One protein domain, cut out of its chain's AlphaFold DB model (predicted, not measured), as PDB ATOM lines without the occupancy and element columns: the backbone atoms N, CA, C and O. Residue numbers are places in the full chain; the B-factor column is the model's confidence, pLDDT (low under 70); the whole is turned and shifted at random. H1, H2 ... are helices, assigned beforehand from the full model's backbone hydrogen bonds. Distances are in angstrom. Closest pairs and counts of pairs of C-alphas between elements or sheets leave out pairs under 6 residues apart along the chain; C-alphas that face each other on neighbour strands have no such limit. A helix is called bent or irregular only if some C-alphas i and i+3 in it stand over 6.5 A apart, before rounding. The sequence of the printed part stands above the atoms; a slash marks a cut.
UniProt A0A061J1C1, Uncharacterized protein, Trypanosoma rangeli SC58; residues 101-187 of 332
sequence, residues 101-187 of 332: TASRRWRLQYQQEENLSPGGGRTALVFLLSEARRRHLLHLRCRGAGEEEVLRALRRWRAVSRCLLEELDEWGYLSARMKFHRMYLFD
ATOM      1  N   THR A 101      -5.473 -14.234  31.670       40.06
ATOM      2  CA  THR A 101      -4.172 -13.949  31.031       40.06
ATOM      3  C   THR A 101      -3.002 -14.549  31.809       40.06
ATOM      4  O   THR A 101      -2.130 -15.183  31.209       40.06
ATOM      5  N   ALA A 102      -3.007 -14.437  33.143       40.09
ATOM      6  CA  ALA A 102      -2.071 -15.153  34.005       40.09
ATOM      7  C   ALA A 102      -2.300 -16.664  33.879       40.09
ATOM      8  O   ALA A 102      -1.358 -17.397  33.590       40.09
ATOM      9  N   SER A 103      -3.552 -17.123  33.977       47.88
ATOM     10  CA  SER A 103      -3.913 -18.535  33.788       47.88
ATOM     11  C   SER A 103      -3.570 -19.063  32.385       47.88
ATOM     12  O   SER A 103      -3.131 -20.205  32.266       47.88
ATOM     13  N   ARG A 104      -3.685 -18.255  31.317       37.31
ATOM     14  CA  ARG A 104      -3.218 -18.605  29.960       37.31
ATOM     15  C   ARG A 104      -1.708 -18.705  29.881       37.31
ATOM     16  O   ARG A 104      -1.216 -19.634  29.257       37.31
ATOM     17  N   ARG A 105      -0.969 -17.765  30.476       48.03
ATOM     18  CA  ARG A 105       0.500 -17.796  30.471       48.03
ATOM     19  C   ARG A 105       1.010 -19.014  31.243       48.03
ATOM     20  O   ARG A 105       1.883 -19.707  30.738       48.03
ATOM     21  N   TRP A 106       0.394 -19.329  32.383       45.88
ATOM     22  CA  TRP A 106       0.631 -20.570  33.122       45.88
ATOM     23  C   TRP A 106       0.264 -21.809  32.300       45.88
ATOM     24  O   TRP A 106       1.082 -22.712  32.223       45.88
ATOM     25  N   ARG A 107      -0.892 -21.846  31.620       48.03
ATOM     26  CA  ARG A 107      -1.305 -22.977  30.759       48.03
ATOM     27  C   ARG A 107      -0.405 -23.191  29.537       48.03
ATOM     28  O   ARG A 107      -0.140 -24.329  29.173       48.03
ATOM     29  N   LEU A 108       0.085 -22.122  28.913       47.62
ATOM     30  CA  LEU A 108       1.017 -22.211  27.781       47.62
ATOM     31  C   LEU A 108       2.414 -22.654  28.233       47.62
ATOM     32  O   LEU A 108       3.061 -23.437  27.545       47.62
ATOM     33  N   GLN A 109       2.860 -22.203  29.409       53.59
ATOM     34  CA  GLN A 109       4.106 -22.674  30.015       53.59
ATOM     35  C   GLN A 109       3.985 -24.138  30.476       53.59
ATOM     36  O   GLN A 109       4.909 -24.918  30.291       53.59
ATOM     37  N   TYR A 110       2.809 -24.529  30.972       54.09
ATOM     38  CA  TYR A 110       2.454 -25.899  31.344       54.09
ATOM     39  C   TYR A 110       2.519 -26.859  30.142       54.09
ATOM     40  O   TYR A 110       3.131 -27.914  30.246       54.09
ATOM     41  N   GLN A 111       2.005 -26.459  28.970       53.59
ATOM     42  CA  GLN A 111       2.114 -27.263  27.741       53.59
ATOM     43  C   GLN A 111       3.549 -27.403  27.209       53.59
ATOM     44  O   GLN A 111       3.878 -28.429  26.619       53.59
ATOM     45  N   GLN A 112       4.421 -26.403  27.381       56.16
ATOM     46  CA  GLN A 112       5.840 -26.563  27.025       56.16
ATOM     47  C   GLN A 112       6.592 -27.454  28.020       56.16
ATOM     48  O   GLN A 112       7.514 -28.162  27.626       56.16
ATOM     49  N   GLU A 113       6.194 -27.440  29.290       55.53
ATOM     50  CA  GLU A 113       6.866 -28.186  30.353       55.53
ATOM     51  C   GLU A 113       6.420 -29.652  30.463       55.53
ATOM     52  O   GLU A 113       7.236 -30.489  30.840       55.53
ATOM     53  N   GLU A 114       5.190 -29.996  30.061       54.28
ATOM     54  CA  GLU A 114       4.757 -31.397  29.876       54.28
ATOM     55  C   GLU A 114       5.550 -32.121  28.775       54.28
ATOM     56  O   GLU A 114       5.639 -33.345  28.780       54.28
ATOM     57  N   ASN A 115       6.166 -31.365  27.860       55.00
ATOM     58  CA  ASN A 115       7.003 -31.892  26.782       55.00
ATOM     59  C   ASN A 115       8.499 -31.935  27.138       55.00
ATOM     60  O   ASN A 115       9.329 -32.214  26.270       55.00
ATOM     61  N   LEU A 116       8.877 -31.640  28.388       57.09
ATOM     62  CA  LEU A 116      10.262 -31.804  28.820       57.09
ATOM     63  C   LEU A 116      10.619 -33.289  28.859       57.09
ATOM     64  O   LEU A 116       9.869 -34.117  29.375       57.09
ATOM     65  N   SER A 117      11.804 -33.622  28.347       58.78
ATOM     66  CA  SER A 117      12.352 -34.964  28.510       58.78
ATOM     67  C   SER A 117      12.459 -35.313  30.006       58.78
ATOM     68  O   SER A 117      12.620 -34.408  30.835       58.78
ATOM     69  N   PRO A 118      12.432 -36.606  30.381       56.97
ATOM     70  CA  PRO A 118      12.492 -37.038  31.782       56.97
ATOM     71  C   PRO A 118      13.660 -36.431  32.585       56.97
ATOM     72  O   PRO A 118      13.533 -36.198  33.783       56.97
ATOM     73  N   GLY A 119      14.784 -36.105  31.929       62.41
ATOM     74  CA  GLY A 119      15.925 -35.415  32.547       62.41
ATOM     75  C   GLY A 119      15.818 -33.882  32.591       62.41
ATOM     76  O   GLY A 119      16.393 -33.250  33.477       62.41
ATOM     77  N   GLY A 120      15.060 -33.266  31.680       74.62
ATOM     78  CA  GLY A 120      14.924 -31.810  31.576       74.62
ATOM     79  C   GLY A 120      14.233 -31.176  32.785       74.62
ATOM     80  O   GLY A 120      14.652 -30.116  33.250       74.62
ATOM     81  N   GLY A 121      13.229 -31.854  33.350       75.88
ATOM     82  CA  GLY A 121      12.517 -31.381  34.542       75.88
ATOM     83  C   GLY A 121      13.416 -31.290  35.780       75.88
ATOM     84  O   GLY A 121      13.386 -30.294  36.505       75.88
ATOM     85  N   ARG A 122      14.279 -32.289  36.005       81.94
ATOM     86  CA  ARG A 122      15.211 -32.291  37.143       81.94
ATOM     87  C   ARG A 122      16.198 -31.131  37.055       81.94
ATOM     88  O   ARG A 122      16.333 -30.373  38.014       81.94
ATOM     89  N   THR A 123      16.827 -30.942  35.897       80.19
ATOM     90  CA  THR A 123      17.759 -29.830  35.654       80.19
ATOM     91  C   THR A 123      17.072 -28.475  35.821       80.19
ATOM     92  O   THR A 123      17.605 -27.588  36.492       80.19
ATOM     93  N   ALA A 124      15.855 -28.326  35.291       78.06
ATOM     94  CA  ALA A 124      15.072 -27.103  35.437       78.06
ATOM     95  C   ALA A 124      14.730 -26.801  36.906       78.06
ATOM     96  O   ALA A 124      14.813 -25.648  37.336       78.06
ATOM     97  N   LEU A 125      14.373 -27.816  37.702       81.56
ATOM     98  CA  LEU A 125      14.083 -27.628  39.125       81.56
ATOM     99  C   LEU A 125      15.342 -27.253  39.909       81.56
ATOM    100  O   LEU A 125      15.296 -26.332  40.721       81.56
ATOM    101  N   VAL A 126      16.468 -27.920  39.647       85.31
ATOM    102  CA  VAL A 126      17.754 -27.598  40.284       85.31
ATOM    103  C   VAL A 126      18.142 -26.149  40.004       85.31
ATOM    104  O   VAL A 126      18.481 -25.424  40.938       85.31
ATOM    105  N   PHE A 127      18.019 -25.691  38.757       80.44
ATOM    106  CA  PHE A 127      18.299 -24.301  38.402       80.44
ATOM    107  C   PHE A 127      17.409 -23.315  39.179       80.44
ATOM    108  O   PHE A 127      17.909 -22.359  39.774       80.44
ATOM    109  N   LEU A 128      16.097 -23.574  39.238       82.81
ATOM    110  CA  LEU A 128      15.147 -22.740  39.985       82.81
ATOM    111  C   LEU A 128      15.473 -22.677  41.483       82.81
ATOM    112  O   LEU A 128      15.446 -21.597  42.079       82.81
ATOM    113  N   LEU A 129      15.797 -23.819  42.091       85.44
ATOM    114  CA  LEU A 129      16.148 -23.913  43.507       85.44
ATOM    115  C   LEU A 129      17.448 -23.173  43.819       85.44
ATOM    116  O   LEU A 129      17.504 -22.418  44.791       85.44
ATOM    117  N   SER A 130      18.473 -23.359  42.989       83.44
ATOM    118  CA  SER A 130      19.767 -22.691  43.134       83.44
ATOM    119  C   SER A 130      19.624 -21.176  43.029       83.44
ATOM    120  O   SER A 130      20.131 -20.446  43.882       83.44
ATOM    121  N   GLU A 131      18.863 -20.693  42.047       82.25
ATOM    122  CA  GLU A 131      18.659 -19.260  41.853       82.25
ATOM    123  C   GLU A 131      17.842 -18.631  42.991       82.25
ATOM    124  O   GLU A 131      18.175 -17.551  43.487       82.25
ATOM    125  N   ALA A 132      16.805 -19.314  43.478       81.19
ATOM    126  CA  ALA A 132      16.034 -18.830  44.620       81.19
ATOM    127  C   ALA A 132      16.843 -18.844  45.924       81.19
ATOM    128  O   ALA A 132      16.767 -17.886  46.698       81.19
ATOM    129  N   ARG A 133      17.679 -19.868  46.140       87.06
ATOM    130  CA  ARG A 133      18.635 -19.906  47.254       87.06
ATOM    131  C   ARG A 133      19.596 -18.729  47.187       87.06
ATOM    132  O   ARG A 133      19.747 -18.023  48.182       87.06
ATOM    133  N   ARG A 134      20.218 -18.491  46.031       84.00
ATOM    134  CA  ARG A 134      21.161 -17.384  45.830       84.00
ATOM    135  C   ARG A 134      20.519 -16.040  46.173       84.00
ATOM    136  O   ARG A 134      21.077 -15.274  46.957       84.00
ATOM    137  N   ARG A 135      19.313 -15.784  45.654       79.12
ATOM    138  CA  ARG A 135      18.553 -14.551  45.921       79.12
ATOM    139  C   ARG A 135      18.177 -14.399  47.393       79.12
ATOM    140  O   ARG A 135      18.314 -13.303  47.925       79.12
ATOM    141  N   HIS A 136      17.776 -15.483  48.060       82.44
ATOM    142  CA  HIS A 136      17.509 -15.461  49.498       82.44
ATOM    143  C   HIS A 136      18.740 -15.024  50.286       82.44
ATOM    144  O   HIS A 136      18.695 -14.084  51.074       82.44
ATOM    145  N   LEU A 137      19.855 -15.721  50.082       84.19
ATOM    146  CA  LEU A 137      21.056 -15.499  50.879       84.19
ATOM    147  C   LEU A 137      21.611 -14.097  50.640       84.19
ATOM    148  O   LEU A 137      22.026 -13.442  51.592       84.19
ATOM    149  N   LEU A 138      21.541 -13.611  49.397       80.06
ATOM    150  CA  LEU A 138      21.848 -12.221  49.078       80.06
ATOM    151  C   LEU A 138      20.927 -11.259  49.839       80.06
ATOM    152  O   LEU A 138      21.417 -10.323  50.457       80.06
ATOM    153  N   HIS A 139      19.614 -11.505  49.854       80.19
ATOM    154  CA  HIS A 139      18.662 -10.665  50.579       80.19
ATOM    155  C   HIS A 139      18.947 -10.607  52.087       80.19
ATOM    156  O   HIS A 139      18.925  -9.521  52.666       80.19
ATOM    157  N   LEU A 140      19.262 -11.748  52.711       78.75
ATOM    158  CA  LEU A 140      19.646 -11.812  54.125       78.75
ATOM    159  C   LEU A 140      20.909 -10.994  54.396       78.75
ATOM    160  O   LEU A 140      20.914 -10.152  55.292       78.75
ATOM    161  N   ARG A 141      21.951 -11.178  53.577       79.06
ATOM    162  CA  ARG A 141      23.199 -10.409  53.686       79.06
ATOM    163  C   ARG A 141      22.952  -8.910  53.519       79.06
ATOM    164  O   ARG A 141      23.410  -8.121  54.336       79.06
ATOM    165  N   CYS A 142      22.170  -8.511  52.513       74.88
ATOM    166  CA  CYS A 142      21.815  -7.110  52.293       74.88
ATOM    167  C   CYS A 142      21.039  -6.510  53.471       74.88
ATOM    168  O   CYS A 142      21.191  -5.322  53.733       74.88
ATOM    169  N   ARG A 143      20.234  -7.302  54.191       79.94
ATOM    170  CA  ARG A 143      19.517  -6.863  55.399       79.94
ATOM    171  C   ARG A 143      20.364  -6.859  56.674       79.94
ATOM    172  O   ARG A 143      19.839  -6.516  57.725       79.94
ATOM    173  N   GLY A 144      21.652  -7.193  56.592       78.44
ATOM    174  CA  GLY A 144      22.524  -7.245  57.764       78.44
ATOM    175  C   GLY A 144      22.247  -8.443  58.673       78.44
ATOM    176  O   GLY A 144      22.559  -8.379  59.858       78.44
ATOM    177  N   ALA A 145      21.657  -9.518  58.137       83.12
ATOM    178  CA  ALA A 145      21.508 -10.771  58.868       83.12
ATOM    179  C   ALA A 145      22.885 -11.292  59.308       83.12
ATOM    180  O   ALA A 145      23.844 -11.278  58.530       83.12
ATOM    181  N   GLY A 146      22.970 -11.773  60.547       84.44
ATOM    182  CA  GLY A 146      24.204 -12.340  61.087       84.44
ATOM    183  C   GLY A 146      24.597 -13.648  60.394       84.44
ATOM    184  O   GLY A 146      23.761 -14.342  59.808       84.44
ATOM    185  N   GLU A 147      25.868 -14.042  60.500       89.56
ATOM    186  CA  GLU A 147      26.378 -15.279  59.886       89.56
ATOM    187  C   GLU A 147      25.596 -16.525  60.329       89.56
ATOM    188  O   GLU A 147      25.299 -17.402  59.515       89.56
ATOM    189  N   GLU A 148      25.182 -16.586  61.597       87.06
ATOM    190  CA  GLU A 148      24.366 -17.686  62.116       87.06
ATOM    191  C   GLU A 148      23.006 -17.805  61.419       87.06
ATOM    192  O   GLU A 148      22.519 -18.913  61.175       87.06
ATOM    193  N   GLU A 149      22.384 -16.677  61.076       78.06
ATOM    194  CA  GLU A 149      21.097 -16.648  60.380       78.06
ATOM    195  C   GLU A 149      21.255 -17.114  58.935       78.06
ATOM    196  O   GLU A 149      20.463 -17.931  58.457       78.06
ATOM    197  N   VAL A 150      22.329 -16.685  58.268       83.19
ATOM    198  CA  VAL A 150      22.690 -17.145  56.920       83.19
ATOM    199  C   VAL A 150      22.977 -18.651  56.922       83.19
ATOM    200  O   VAL A 150      22.463 -19.383  56.073       83.19
ATOM    201  N   LEU A 151      23.725 -19.157  57.907       85.44
ATOM    202  CA  LEU A 151      23.997 -20.588  58.067       85.44
ATOM    203  C   LEU A 151      22.722 -21.391  58.353       85.44
ATOM    204  O   LEU A 151      22.540 -22.489  57.816       85.44
ATOM    205  N   ARG A 152      21.805 -20.852  59.160       82.62
ATOM    206  CA  ARG A 152      20.495 -21.463  59.420       82.62
ATOM    207  C   ARG A 152      19.650 -21.511  58.147       82.62
ATOM    208  O   ARG A 152      19.070 -22.557  57.852       82.62
ATOM    209  N   ALA A 153      19.632 -20.436  57.362       80.00
ATOM    210  CA  ALA A 153      18.958 -20.390  56.069       80.00
ATOM    211  C   ALA A 153      19.555 -21.404  55.080       80.00
ATOM    212  O   ALA A 153      18.813 -22.128  54.422       80.00
ATOM    213  N   LEU A 154      20.883 -21.546  55.037       84.44
ATOM    214  CA  LEU A 154      21.571 -22.560  54.230       84.44
ATOM    215  C   LEU A 154      21.171 -23.993  54.605       84.44
ATOM    216  O   LEU A 154      20.967 -24.833  53.727       84.44
ATOM    217  N   ARG A 155      21.053 -24.300  55.903       83.38
ATOM    218  CA  ARG A 155      20.586 -25.619  56.369       83.38
ATOM    219  C   ARG A 155      19.133 -25.873  55.964       83.38
ATOM    220  O   ARG A 155      18.818 -26.968  55.509       83.38
ATOM    221  N   ARG A 156      18.269 -24.859  56.068       81.50
ATOM    222  CA  ARG A 156      16.865 -24.956  55.637       81.50
ATOM    223  C   ARG A 156      16.741 -25.166  54.130       81.50
ATOM    224  O   ARG A 156      15.983 -26.032  53.712       81.50
ATOM    225  N   TRP A 157      17.537 -24.462  53.326       86.62
ATOM    226  CA  TRP A 157      17.575 -24.671  51.877       86.62
ATOM    227  C   TRP A 157      17.955 -26.098  51.500       86.62
ATOM    228  O   TRP A 157      17.322 -26.669  50.624       86.62
ATOM    229  N   ARG A 158      18.913 -26.718  52.202       84.81
ATOM    230  CA  ARG A 158      19.244 -28.134  51.979       84.81
ATOM    231  C   ARG A 158      18.048 -29.060  52.207       84.81
ATOM    232  O   ARG A 158      17.843 -29.975  51.415       84.81
ATOM    233  N   ALA A 159      17.262 -28.821  53.256       83.19
ATOM    234  CA  ALA A 159      16.059 -29.606  53.528       83.19
ATOM    235  C   ALA A 159      14.978 -29.377  52.458       83.19
ATOM    236  O   ALA A 159      14.462 -30.338  51.899       83.19
ATOM    237  N   VAL A 160      14.698 -28.117  52.114       83.44
ATOM    238  CA  VAL A 160      13.696 -27.747  51.098       83.44
ATOM    239  C   VAL A 160      14.052 -28.313  49.725       83.44
ATOM    240  O   VAL A 160      13.205 -28.926  49.081       83.44
ATOM    241  N   SER A 161      15.303 -28.156  49.287       85.25
ATOM    242  CA  SER A 161      15.775 -28.698  48.012       85.25
ATOM    243  C   SER A 161      15.651 -30.215  47.965       85.25
ATOM    244  O   SER A 161      15.197 -30.745  46.959       85.25
ATOM    245  N   ARG A 162      15.999 -30.913  49.054       84.81
ATOM    246  CA  ARG A 162      15.853 -32.369  49.126       84.81
ATOM    247  C   ARG A 162      14.392 -32.789  49.005       84.81
ATOM    248  O   ARG A 162      14.084 -33.599  48.144       84.81
ATOM    249  N   CYS A 163      13.498 -32.187  49.789       80.69
ATOM    250  CA  CYS A 163      12.074 -32.503  49.719       80.69
ATOM    251  C   CYS A 163      11.492 -32.225  48.329       80.69
ATOM    252  O   CYS A 163      10.694 -33.007  47.842       80.69
ATOM    253  N   LEU A 164      11.880 -31.135  47.664       81.81
ATOM    254  CA  LEU A 164      11.358 -30.821  46.330       81.81
ATOM    255  C   LEU A 164      11.927 -31.730  45.234       81.81
ATOM    256  O   LEU A 164      11.232 -31.983  44.257       81.81
ATOM    257  N   LEU A 165      13.153 -32.230  45.393       85.50
ATOM    258  CA  LEU A 165      13.709 -33.250  44.503       85.50
ATOM    259  C   LEU A 165      13.044 -34.615  44.725       85.50
ATOM    260  O   LEU A 165      12.703 -35.263  43.747       85.50
ATOM    261  N   GLU A 166      12.776 -35.004  45.976       85.06
ATOM    262  CA  GLU A 166      11.977 -36.202  46.291       85.06
ATOM    263  C   GLU A 166      10.579 -36.108  45.657       85.06
ATOM    264  O   GLU A 166      10.112 -37.046  45.024       85.06
ATOM    265  N   GLU A 167       9.929 -34.945  45.739       80.31
ATOM    266  CA  GLU A 167       8.612 -34.728  45.125       80.31
ATOM    267  C   GLU A 167       8.664 -34.717  43.596       80.31
ATOM    268  O   GLU A 167       7.678 -35.062  42.951       80.31
ATOM    269  N   LEU A 168       9.794 -34.317  43.007       82.12
ATOM    270  CA  LEU A 168      10.008 -34.420  41.567       82.12
ATOM    271  C   LEU A 168      10.125 -35.882  41.140       82.12
ATOM    272  O   LEU A 168       9.552 -36.252  40.118       82.12
ATOM    273  N   ASP A 169      10.837 -36.686  41.925       82.75
ATOM    274  CA  ASP A 169      11.034 -38.107  41.660       82.75
ATOM    275  C   ASP A 169       9.719 -38.902  41.885       82.75
ATOM    276  O   ASP A 169       9.437 -39.835  41.136       82.75
ATOM    277  N   GLU A 170       8.874 -38.503  42.849       80.31
ATOM    278  CA  GLU A 170       7.583 -39.155  43.151       80.31
ATOM    279  C   GLU A 170       6.407 -38.678  42.272       80.31
ATOM    280  O   GLU A 170       5.611 -39.489  41.800       80.31
ATOM    281  N   TRP A 171       6.262 -37.364  42.071       76.88
ATOM    282  CA  TRP A 171       5.055 -36.737  41.502       76.88
ATOM    283  C   TRP A 171       5.321 -35.937  40.225       76.88
ATOM    284  O   TRP A 171       4.407 -35.306  39.679       76.88
ATOM    285  N   GLY A 172       6.568 -35.937  39.755       75.94
ATOM    286  CA  GLY A 172       7.000 -35.229  38.562       75.94
ATOM    287  C   GLY A 172       7.304 -33.746  38.785       75.94
ATOM    288  O   GLY A 172       6.946 -33.113  39.784       75.94
ATOM    289  N   TYR A 173       7.969 -33.162  37.786       78.12
ATOM    290  CA  TYR A 173       8.462 -31.783  37.810       78.12
ATOM    291  C   TYR A 173       7.381 -30.740  38.127       78.12
ATOM    292  O   TYR A 173       7.613 -29.838  38.932       78.12
ATOM    293  N   LEU A 174       6.196 -30.863  37.528       73.62
ATOM    294  CA  LEU A 174       5.113 -29.889  37.687       73.62
ATOM    295  C   LEU A 174       4.602 -29.827  39.131       73.62
ATOM    296  O   LEU A 174       4.432 -28.737  39.677       73.62
ATOM    297  N   SER A 175       4.426 -30.980  39.777       73.31
ATOM    298  CA  SER A 175       4.013 -31.067  41.182       73.31
ATOM    299  C   SER A 175       5.045 -30.409  42.101       73.31
ATOM    300  O   SER A 175       4.697 -29.540  42.908       73.31
ATOM    301  N   ALA A 176       6.327 -30.735  41.909       78.19
ATOM    302  CA  ALA A 176       7.426 -30.133  42.659       78.19
ATOM    303  C   ALA A 176       7.519 -28.614  42.434       78.19
ATOM    304  O   ALA A 176       7.647 -27.844  43.387       78.19
ATOM    305  N   ARG A 177       7.375 -28.149  41.189       77.19
ATOM    306  CA  ARG A 177       7.390 -26.724  40.835       77.19
ATOM    307  C   ARG A 177       6.217 -25.967  41.459       77.19
ATOM    308  O   ARG A 177       6.406 -24.872  41.986       77.19
ATOM    309  N   MET A 178       5.013 -26.535  41.445       71.56
ATOM    310  CA  MET A 178       3.845 -25.917  42.080       71.56
ATOM    311  C   MET A 178       4.003 -25.838  43.598       71.56
ATOM    312  O   MET A 178       3.660 -24.819  44.201       71.56
ATOM    313  N   LYS A 179       4.566 -26.876  44.221       71.81
ATOM    314  CA  LYS A 179       4.895 -26.875  45.650       71.81
ATOM    315  C   LYS A 179       5.942 -25.812  45.978       71.81
ATOM    316  O   LYS A 179       5.760 -25.060  46.931       71.81
ATOM    317  N   PHE A 180       6.967 -25.684  45.142       79.06
ATOM    318  CA  PHE A 180       7.979 -24.638  45.245       79.06
ATOM    319  C   PHE A 180       7.378 -23.224  45.145       79.06
ATOM    320  O   PHE A 180       7.655 -22.387  46.002       79.06
ATOM    321  N   HIS A 181       6.494 -22.962  44.174       70.94
ATOM    322  CA  HIS A 181       5.804 -21.667  44.051       70.94
ATOM    323  C   HIS A 181       4.932 -21.341  45.268       70.94
ATOM    324  O   HIS A 181       4.895 -20.198  45.715       70.94
ATOM    325  N   ARG A 182       4.266 -22.347  45.847       66.62
ATOM    326  CA  ARG A 182       3.448 -22.186  47.060       66.62
ATOM    327  C   ARG A 182       4.263 -21.893  48.318       66.62
ATOM    328  O   ARG A 182       3.693 -21.396  49.282       66.62
ATOM    329  N   MET A 183       5.565 -22.186  48.341       64.12
ATOM    330  CA  MET A 183       6.406 -21.913  49.510       64.12
ATOM    331  C   MET A 183       6.715 -20.416  49.698       64.12
ATOM    332  O   MET A 183       7.327 -20.076  50.705       64.12
ATOM    333  N   TYR A 184       6.290 -19.531  48.778       57.28
ATOM    334  CA  TYR A 184       6.489 -18.070  48.847       57.28
ATOM    335  C   TYR A 184       7.908 -17.682  49.282       57.28
ATOM    336  O   TYR A 184       8.093 -16.743  50.051       57.28
ATOM    337  N   LEU A 185       8.917 -18.439  48.830       58.88
ATOM    338  CA  LEU A 185      10.268 -18.305  49.374       58.88
ATOM    339  C   LEU A 185      10.797 -16.896  49.127       58.88
ATOM    340  O   LEU A 185      11.405 -16.322  50.013       58.88
ATOM    341  N   PHE A 186      10.447 -16.310  47.984       53.56
ATOM    342  CA  PHE A 186      10.512 -14.880  47.708       53.56
ATOM    343  C   PHE A 186       9.274 -14.534  46.896       53.56
ATOM    344  O   PHE A 186       8.734 -15.397  46.200       53.56
ATOM    345  N   ASP A 187       8.848 -13.277  46.928       45.75
ATOM    346  CA  ASP A 187       7.930 -12.725  45.937       45.75
ATOM    347  C   ASP A 187       8.644 -12.745  44.565       45.75
ATOM    348  O   ASP A 187       9.163 -11.743  44.075       45.75
TER     349      ASP A 187
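AT A GLANCE: This is residues 101 to 187 of the 332 residues of an uncharacterized protein of Trypanosoma rangeli SC58 (UniProt A0A061J1C1). Two long helices, H2 and H3a, make a helical hairpin, and at the end away from its turn the chain folds back as a shorter helix, H3b, packed on both. H1 lies at that same end, where its residues 101 to 109 stick out free of the rest. The printed part has 87 residues in the order H1, H2, H3, with no named strand: all helix. It is only just loose, close to compact, with a radius of gyration of the C-alphas of 14.6 A and spans of 43 by 30 by 17 A.

HOW THE PARTS SIT: H1, residues 101 to 113, is close to but not clearly touching H2, residues 118 to 142; their closest C-alphas, of Glu 113 and Gly 121, are 7.7 A apart. H3, residues 147 to 182, was assigned as one helix by its hydrogen bonds but is bent, with C-alphas 170 and 173 9.1 A apart; its arms are H3a, residues 147 to 170, and H3b, residues 173 to 182. H2 and H3a touch as a hairpin, opposite ways at a shallow tilt of 16 degrees, closest at the C-alphas of Leu 137 and Val 150, 6.5 A. H3b touches H2 at residues 121 to 125 alone, closest at the C-alphas of Gly 121 and Tyr 173, 5.2 A. H3a touches H3b with residues 164 to 168 alone, at a tilt of 37 degrees, only just steep; the closest C-alphas, of Leu 168 and Ala 176, are 5.1 A apart. H1 and H3a are apart. Every O i to N i+4 pair is within hydrogen-bond range in H1, H3a and H3b, and 20 of 21 in H2.

IN THESE COORDINATES: H1 begins at C-alpha 101 (-4.172, -13.949, 31.031) and is 18.0 A long. H2 is 37.5 A long, H3a 34.7 A, and H3b 14.2 A, ending at C-alpha 182 (3.448, -22.186, 47.060).

THE WHOLE: The C-alphas farthest apart, of Asn 115 and Gly 146, are 43.1 A apart. The printed part has no cut, and both links, H1 to H2 and H2 to H3, are tight. The mean pLDDT of the printed part is 72.8; residues 101 to 119 and 182 to 187 are under 70.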